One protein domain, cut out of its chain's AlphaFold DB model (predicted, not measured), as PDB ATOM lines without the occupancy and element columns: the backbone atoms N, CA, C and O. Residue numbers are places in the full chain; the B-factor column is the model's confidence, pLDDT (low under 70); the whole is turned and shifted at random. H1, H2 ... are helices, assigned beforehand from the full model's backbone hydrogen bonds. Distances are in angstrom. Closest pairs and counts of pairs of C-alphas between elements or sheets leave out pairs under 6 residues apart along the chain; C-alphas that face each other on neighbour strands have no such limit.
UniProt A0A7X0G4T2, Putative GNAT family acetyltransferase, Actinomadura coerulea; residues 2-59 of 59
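AT A GLANCE: This is residues 2 to 59 of the 59 residues of the protein "Putative GNAT family acetyltransferase" of Actinomadura coerulea (UniProt A0A7X0G4T2). Expect little regular structure: a longer helix, H1, and a short one, H2, run the same way, loosely set, joined by a wide loop, residues 20 to 33, and followed by a tail whose end, residues 54 to 59, sticks out. The 58 printed residues include two named helices, H1 then H2, and no named strand; the class is all helix, with 22 residues, under half, in named elements. The whole is loose, with a radius of gyration of the C-alphas of 13.3 A and spans of 40 by 30 by 23 A.

HOW THE PARTS SIT: Start at H1, residues 6 to 19, and look across to H2, residues 34 to 41: they are close but not clearly touching, the closest C-alphas, of Ala 8 and Leu 39, being 7.2 A apart. They run the same way at a shallow tilt of 34.9 degrees, only just short of steep. In H1 and H2 every O i to N i+4 pair is within hydrogen-bond range.

IN THESE COORDINATES: Find C-alpha 6 at (108.711, 121.685, 102.737); from there H1 runs 20.1 A to C-alpha 19. H2 runs 10.6 A, ending at C-alpha 41, (124.698, 124.192, 103.587).

THE WHOLE: The C-alphas farthest apart, of Ser 20 and Pro 59, are 41.8 A apart. The link from H1 to H2 is long, and the printed part has no cut. Residues 2 to 4 and 53 to 59 have pLDDT under 70.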
ATOM      1  N   LEU A   2     108.935 122.919 114.715       55.66
ATOM      2  CA  LEU A   2     109.897 122.740 113.620       55.66
ATOM      3  C   LEU A   2     109.143 122.515 112.297       55.66
ATOM      4  O   LEU A   2     108.222 121.704 112.230       55.66
ATOM      5  N   GLY A   3     109.508 123.263 111.254       62.53
ATOM      6  CA  GLY A   3     108.869 123.189 109.939       62.53
ATOM      7  C   GLY A   3     108.969 121.795 109.309       62.53
ATOM      8  O   GLY A   3     109.987 121.120 109.418       62.53
ATOM      9  N   ARG A   4     107.924 121.379 108.586       69.69
ATOM     10  CA  ARG A   4     107.759 120.052 107.950       69.69
ATOM     11  C   ARG A   4     108.719 119.745 106.779       69.69
ATOM     12  O   ARG A   4     108.404 118.942 105.907       69.69
ATOM     13  N   GLY A   5     109.862 120.425 106.676       76.00
ATOM     14  CA  GLY A   5     110.844 120.201 105.604       76.00
ATOM     15  C   GLY A   5     110.393 120.615 104.193       76.00
ATOM     16  O   GLY A   5     111.109 120.373 103.224       76.00
ATOM     17  N   HIS A   6     109.235 121.270 104.045       81.00
ATOM     18  CA  HIS A   6     108.711 121.685 102.737       81.00
ATOM     19  C   HIS A   6     109.645 122.652 102.004       81.00
ATOM     20  O   HIS A   6     109.880 122.477 100.810       81.00
ATOM     21  N   ALA A   7     110.235 123.612 102.726       79.56
ATOM     22  CA  ALA A   7     111.212 124.541 102.163       79.56
ATOM     23  C   ALA A   7     112.415 123.794 101.566       79.56
ATOM     24  O   ALA A   7     112.776 124.026 100.419       79.56
ATOM     25  N   ALA A   8     112.961 122.815 102.293       82.12
ATOM     26  CA  ALA A   8     114.079 122.001 101.825       82.12
ATOM     27  C   ALA A   8     113.745 121.238 100.535       82.12
ATOM     28  O   ALA A   8     114.556 121.181  99.611       82.12
ATOM     29  N   ARG A   9     112.534 120.668 100.459       87.19
ATOM     30  CA  ARG A   9     112.073 119.922  99.282       87.19
ATOM     31  C   ARG A   9     111.930 120.825  98.056       87.19
ATOM     32  O   ARG A   9     112.372 120.448  96.975       87.19
ATOM     33  N   LEU A  10     111.337 122.006  98.228       89.31
ATOM     34  CA  LEU A  10     111.159 122.978  97.146       89.31
ATOM     35  C   LEU A  10     112.500 123.518  96.650       89.31
ATOM     36  O   LEU A  10     112.750 123.525  95.449       89.31
ATOM     37  N   VAL A  11     113.383 123.906  97.570       88.19
ATOM     38  CA  VAL A  11     114.715 124.425  97.235       88.19
ATOM     39  C   VAL A  11     115.524 123.375  96.483       88.19
ATOM     40  O   VAL A  11     116.146 123.706  95.481       88.19
ATOM     41  N   ARG A  12     115.469 122.104  96.901       88.69
ATOM     42  CA  ARG A  12     116.134 121.009  96.186       88.69
ATOM     43  C   ARG A  12     115.617 120.872  94.753       88.69
ATOM     44  O   ARG A  12     116.421 120.807  93.834       88.69
ATOM     45  N   ALA A  13     114.298 120.872  94.556       91.25
ATOM     46  CA  ALA A  13     113.707 120.772  93.221       91.25
ATOM     47  C   ALA A  13     114.103 121.954  92.317       91.25
ATOM     48  O   ALA A  13     114.427 121.759  91.145       91.25
ATOM     49  N   LEU A  14     114.124 123.172  92.867       90.88
ATOM     50  CA  LEU A  14     114.571 124.363  92.143       90.88
ATOM     51  C   LEU A  14     116.060 124.291  91.804       90.88
ATOM     52  O   LEU A  14     116.421 124.525  90.654       90.88
ATOM     53  N   ALA A  15     116.907 123.916  92.763       89.69
ATOM     54  CA  ALA A  15     118.341 123.769  92.546       89.69
ATOM     55  C   ALA A  15     118.628 122.763  91.424       89.69
ATOM     56  O   ALA A  15     119.358 123.098  90.498       89.69
ATOM     57  N   THR A  16     117.976 121.593  91.438       91.25
ATOM     58  CA  THR A  16     118.098 120.587  90.370       91.25
ATOM     59  C   THR A  16     117.701 121.135  88.998       91.25
ATOM     60  O   THR A  16     118.379 120.863  88.012       91.25
ATOM     61  N   ARG A  17     116.628 121.930  88.913       92.56
ATOM     62  CA  ARG A  17     116.181 122.523  87.642       92.56
ATOM     63  C   ARG A  17     117.131 123.606  87.123       92.56
ATOM     64  O   ARG A  17     117.274 123.770  85.915       92.56
ATOM     65  N   VAL A  18     117.737 124.381  88.018       91.12
ATOM     66  CA  VAL A  18     118.698 125.429  87.645       91.12
ATOM     67  C   VAL A  18     120.002 124.785  87.172       91.12
ATOM     68  O   VAL A  18     120.485 125.103  86.087       91.12
ATOM     69  N   THR A  19     120.518 123.796  87.906       90.44
ATOM     70  CA  THR A  19     121.749 123.099  87.508       90.44
ATOM     71  C   THR A  19     121.576 122.279  86.232       90.44
ATOM     72  O   THR A  19     122.496 122.251  85.420       90.44
ATOM     73  N   SER A  20     120.396 121.698  85.970       93.50
ATOM     74  CA  SER A  20     120.124 121.011  84.694       93.50
ATOM     75  C   SER A  20     120.158 121.944  83.478       93.50
ATOM     76  O   SER A  20     120.264 121.479  82.348       93.50
ATOM     77  N   ARG A  21     120.047 123.261  83.694       94.31
ATOM     78  CA  ARG A  21     120.179 124.295  82.655       94.31
ATOM     79  C   ARG A  21     121.608 124.843  82.555       94.31
ATOM     80  O   ARG A  21     121.822 125.815  81.839       94.31
ATOM     81  N   ASN A  22     122.574 124.239  83.256       92.31
ATOM     82  CA  ASN A  22     123.940 124.746  83.431       92.31
ATOM     83  C   ASN A  22     123.997 126.149  84.069       92.31
ATOM     84  O   ASN A  22     124.969 126.885  83.898       92.31
ATOM     85  N   GLU A  23     122.966 126.519  84.829       92.00
ATOM     86  CA  GLU A  23     122.913 127.760  85.598       92.00
ATOM     87  C   GLU A  23     123.336 127.504  87.055       92.00
ATOM     88  O   GLU A  23     123.307 126.373  87.553       92.00
ATOM     89  N   ARG A  24     123.725 128.568  87.769       87.88
ATOM     90  CA  ARG A  24     124.135 128.493  89.179       87.88
ATOM     91  C   ARG A  24     123.034 129.043  90.089       87.88
ATOM     92  O   ARG A  24     122.754 130.239  90.016       87.88
ATOM     93  N   PRO A  25     122.419 128.219  90.955       88.75
ATOM     94  CA  PRO A  25     121.438 128.714  91.910       88.75
ATOM     95  C   PRO A  25     122.131 129.541  92.999       88.75
ATOM     96  O   PRO A  25     123.145 129.128  93.555       88.75
ATOM     97  N   PHE A  26     121.561 130.696  93.331       87.81
ATOM     98  CA  PHE A  26     122.011 131.548  94.432       87.81
ATOM     99  C   PHE A  26     120.812 131.988  95.271       87.81
ATOM    100  O   PHE A  26     119.695 132.116  94.768       87.81
ATOM    101  N   LEU A  27     121.040 132.212  96.562       84.88
ATOM    102  CA  LEU A  27     120.029 132.689  97.498       84.88
ATOM    103  C   LEU A  27     120.681 133.587  98.542       84.88
ATOM    104  O   LEU A  27     121.835 133.392  98.911       84.88
ATOM    105  N   HIS A  28     119.926 134.568  99.020       86.81
ATOM    106  CA  HIS A  28     120.353 135.418 100.118       86.81
ATOM    107  C   HIS A  28     119.536 135.058 101.359       86.81
ATOM    108  O   HIS A  28     118.313 134.934 101.293       86.81
ATOM    109  N   VAL A  29     120.208 134.921 102.498       83.50
ATOM    110  CA  VAL A  29     119.588 134.612 103.792       83.50
ATOM    111  C   VAL A  29     120.083 135.621 104.808       83.50
ATOM    112  O   VAL A  29     121.262 135.969 104.817       83.50
ATOM    113  N   ALA A  30     119.180 136.112 105.656       82.38
ATOM    114  CA  ALA A  30     119.567 136.978 106.759       82.38
ATOM    115  C   ALA A  30     120.582 136.246 107.648       82.38
ATOM    116  O   ALA A  30     120.309 135.133 108.091       82.38
ATOM    117  N   ALA A  31     121.716 136.882 107.951       78.00
ATOM    118  CA  ALA A  31     122.791 136.276 108.747       78.00
ATOM    119  C   ALA A  31     122.316 135.777 110.128       78.00
ATOM    120  O   ALA A  31     122.849 134.816 110.665       78.00
ATOM    121  N   ALA A  32     121.264 136.393 110.676       81.94
ATOM    122  CA  ALA A  32     120.643 135.986 111.935       81.94
ATOM    123  C   ALA A  32     119.829 134.674 111.846       81.94
ATOM    124  O   ALA A  32     119.444 134.124 112.873       81.94
ATOM    125  N   ASN A  33     119.538 134.161 110.646       80.62
ATOM    126  CA  ASN A  33     118.735 132.954 110.447       80.62
ATOM    127  C   ASN A  33     119.627 131.706 110.346       80.62
ATOM    128  O   ASN A  33     119.721 131.058 109.300       80.62
ATOM    129  N   THR A  34     120.280 131.370 111.459       83.69
ATOM    130  CA  THR A  34     121.191 130.221 111.561       83.69
ATOM    131  C   THR A  34     120.552 128.876 111.181       83.69
ATOM    132  O   THR A  34     121.223 128.101 110.496       83.69
ATOM    133  N   PRO A  35     119.263 128.578 111.479       84.50
ATOM    134  CA  PRO A  35     118.650 127.324 111.039       84.50
ATOM    135  C   PRO A  35     118.486 127.234 109.518       84.50
ATOM    136  O   PRO A  35     118.592 126.148 108.948       84.50
ATOM    137  N   ALA A  36     118.224 128.360 108.846       83.19
ATOM    138  CA  ALA A  36     118.124 128.392 107.393       83.19
ATOM    139  C   ALA A  36     119.501 128.235 106.739       83.19
ATOM    140  O   ALA A  36     119.618 127.464 105.792       83.19
ATOM    141  N   ILE A  37     120.539 128.893 107.268       85.44
ATOM    142  CA  ILE A  37     121.922 128.745 106.782       85.44
ATOM    143  C   ILE A  37     122.342 127.270 106.828       85.44
ATOM    144  O   ILE A  37     122.651 126.699 105.783       85.44
ATOM    145  N   ALA A  38     122.202 126.620 107.988       86.12
ATOM    146  CA  ALA A  38     122.530 125.202 108.145       86.12
ATOM    147  C   ALA A  38     121.712 124.294 107.205       86.12
ATOM    148  O   ALA A  38     122.195 123.270 106.719       86.12
ATOM    149  N   LEU A  39     120.453 124.649 106.919       86.12
ATOM    150  CA  LEU A  39     119.645 123.907 105.955       86.12
ATOM    151  C   LEU A  39     120.221 123.999 104.537       86.12
ATOM    152  O   LEU A  39     120.273 122.975 103.854       86.12
ATOM    153  N   TYR A  40     120.613 125.194 104.094       87.25
ATOM    154  CA  TYR A  40     121.141 125.413 102.748       87.25
ATOM    155  C   TYR A  40     122.540 124.819 102.568       87.25
ATOM    156  O   TYR A  40     122.795 124.215 101.528       87.25
ATOM    157  N   GLU A  41     123.393 124.870 103.592       88.06
ATOM    158  CA  GLU A  41     124.698 124.192 103.587       88.06
ATOM    159  C   GLU A  41     124.550 122.681 103.367       88.06
ATOM    160  O   GLU A  41     125.174 122.109 102.475       88.06
ATOM    161  N   ARG A  42     123.615 122.022 104.070       87.56
ATOM    162  CA  ARG A  42     123.303 120.594 103.835       87.56
ATOM    163  C   ARG A  42     122.721 120.303 102.447       87.56
ATOM    164  O   ARG A  42     122.667 119.144 102.039       87.56
ATOM    165  N   LEU A  43     122.202 121.316 101.756       85.50
ATOM    166  CA  LEU A  43     121.727 121.201 100.376       85.50
ATOM    167  C   LEU A  43     122.847 121.451  99.352       85.50
ATOM    168  O   LEU A  43     122.578 121.330  98.159       85.50
ATOM    169  N   GLY A  44     124.074 121.742  99.800       87.38
ATOM    170  CA  GLY A  44     125.247 121.976  98.954       87.38
ATOM    171  C   GLY A  44     125.456 123.438  98.558       87.38
ATOM    172  O   GLY A  44     126.211 123.704  97.628       87.38
ATOM    173  N   PHE A  45     124.776 124.384  99.213       89.94
ATOM    174  CA  PHE A  45     125.066 125.807  99.042       89.94
ATOM    175  C   PHE A  45     126.234 126.222  99.933       89.94
ATOM    176  O   PHE A  45     126.348 125.769 101.068       89.94
ATOM    177  N   GLU A  46     127.045 127.152  99.446       88.75
ATOM    178  CA  GLU A  46     128.164 127.729 100.190       88.75
ATOM    179  C   GLU A  46     127.965 129.238 100.360       88.75
ATOM    180  O   GLU A  46     127.366 129.910  99.509       88.75
ATOM    181  N   VAL A  47     128.467 129.792 101.466       84.62
ATOM    182  CA  VAL A  47     128.410 131.237 101.710       84.62
ATOM    183  C   VAL A  47     129.405 131.938 100.793       84.62
ATOM    184  O   VAL A  47     130.612 131.880 101.005       84.62
ATOM    185  N   TRP A  48     128.891 132.643  99.785       80.69
ATOM    186  CA  TRP A  48     129.740 133.385  98.851       80.69
ATOM    187  C   TRP A  48     130.015 134.825  99.299       80.69
ATOM    188  O   TRP A  48     131.160 135.273  99.286       80.69
ATOM    189  N   ARG A  49     128.974 135.575  99.684       82.25
ATOM    190  CA  ARG A  49     129.081 136.974 100.132       82.25
ATOM    191  C   ARG A  49     128.037 137.302 101.189       82.25
ATOM    192  O   ARG A  49     126.879 136.908 101.070       82.25
ATOM    193  N   HIS A  50     128.436 138.092 102.183       75.94
ATOM    194  CA  HIS A  50     127.506 138.682 103.141       75.94
ATOM    195  C   HIS A  50     126.814 139.886 102.503       75.94
ATOM    196  O   HIS A  50     127.464 140.867 102.146       75.94
ATOM    197  N   VAL A  51     125.493 139.805 102.359       72.62
ATOM    198  CA  VAL A  51     124.675 140.897 101.825       72.62
ATOM    199  C   VAL A  51     123.909 141.547 102.966       72.62
ATOM    200  O   VAL A  51     123.178 140.883 103.703       72.62
ATOM    201  N   THR A  52     124.075 142.858 103.122       70.56
ATOM    202  CA  THR A  52     123.305 143.642 104.086       70.56
ATOM    203  C   THR A  52     121.903 143.865 103.534       70.56
ATOM    204  O   THR A  52     121.691 144.695 102.651       70.56
ATOM    205  N   PHE A  53     120.923 143.131 104.056       64.94
ATOM    206  CA  PHE A  53     119.519 143.385 103.750       64.94
ATOM    207  C   PHE A  53     119.075 144.689 104.417       64.94
ATOM    208  O   PHE A  53     118.807 144.722 105.617       64.94
ATOM    209  N   ARG A  54     118.980 145.777 103.647       64.88
ATOM    210  CA  ARG A  54     118.236 146.969 104.067       64.88
ATOM    211  C   ARG A  54     116.772 146.781 103.685       64.88
ATOM    212  O   ARG A  54     116.413 146.889 102.518       64.88
ATOM    213  N   GLY A  55     115.934 146.479 104.672       62.12
ATOM    214  CA  GLY A  55     114.487 146.553 104.504       62.12
ATOM    215  C   GLY A  55     114.070 148.018 104.410       62.12
ATOM    216  O   GLY A  55     114.166 148.742 105.397       62.12
ATOM    217  N   PHE A  56     113.627 148.462 103.238       58.81
ATOM    218  CA  PHE A  56     112.949 149.746 103.109       58.81
ATOM    219  C   PHE A  56     111.477 149.533 103.458       58.81
ATOM    220  O   PHE A  56     110.752 148.853 102.733       58.81
ATOM    221  N   ARG A  57     111.042 150.078 104.597       58.69
ATOM    222  CA  ARG A  57     109.620 150.196 104.921       58.69
ATOM    223  C   ARG A  57     109.128 151.493 104.291       58.69
ATOM    224  O   ARG A  57     109.479 152.569 104.763       58.69
ATOM    225  N   VAL A  58     108.391 151.378 103.192       47.59
ATOM    226  CA  VAL A  58     107.679 152.513 102.590       47.59
ATOM    227  C   VAL A  58     106.460 152.805 103.488       47.59
ATOM    228  O   VAL A  58     105.817 151.830 103.891       47.59
ATOM    229  N   PRO A  59     106.224 154.066 103.904       65.69
ATOM    230  CA  PRO A  59     105.124 154.431 104.800       65.69
ATOM    231  C   PRO A  59     103.742 154.180 104.193       65.69
ATOM    232  O   PRO A  59     103.613 154.272 102.951       65.69
TER     233      PRO A  59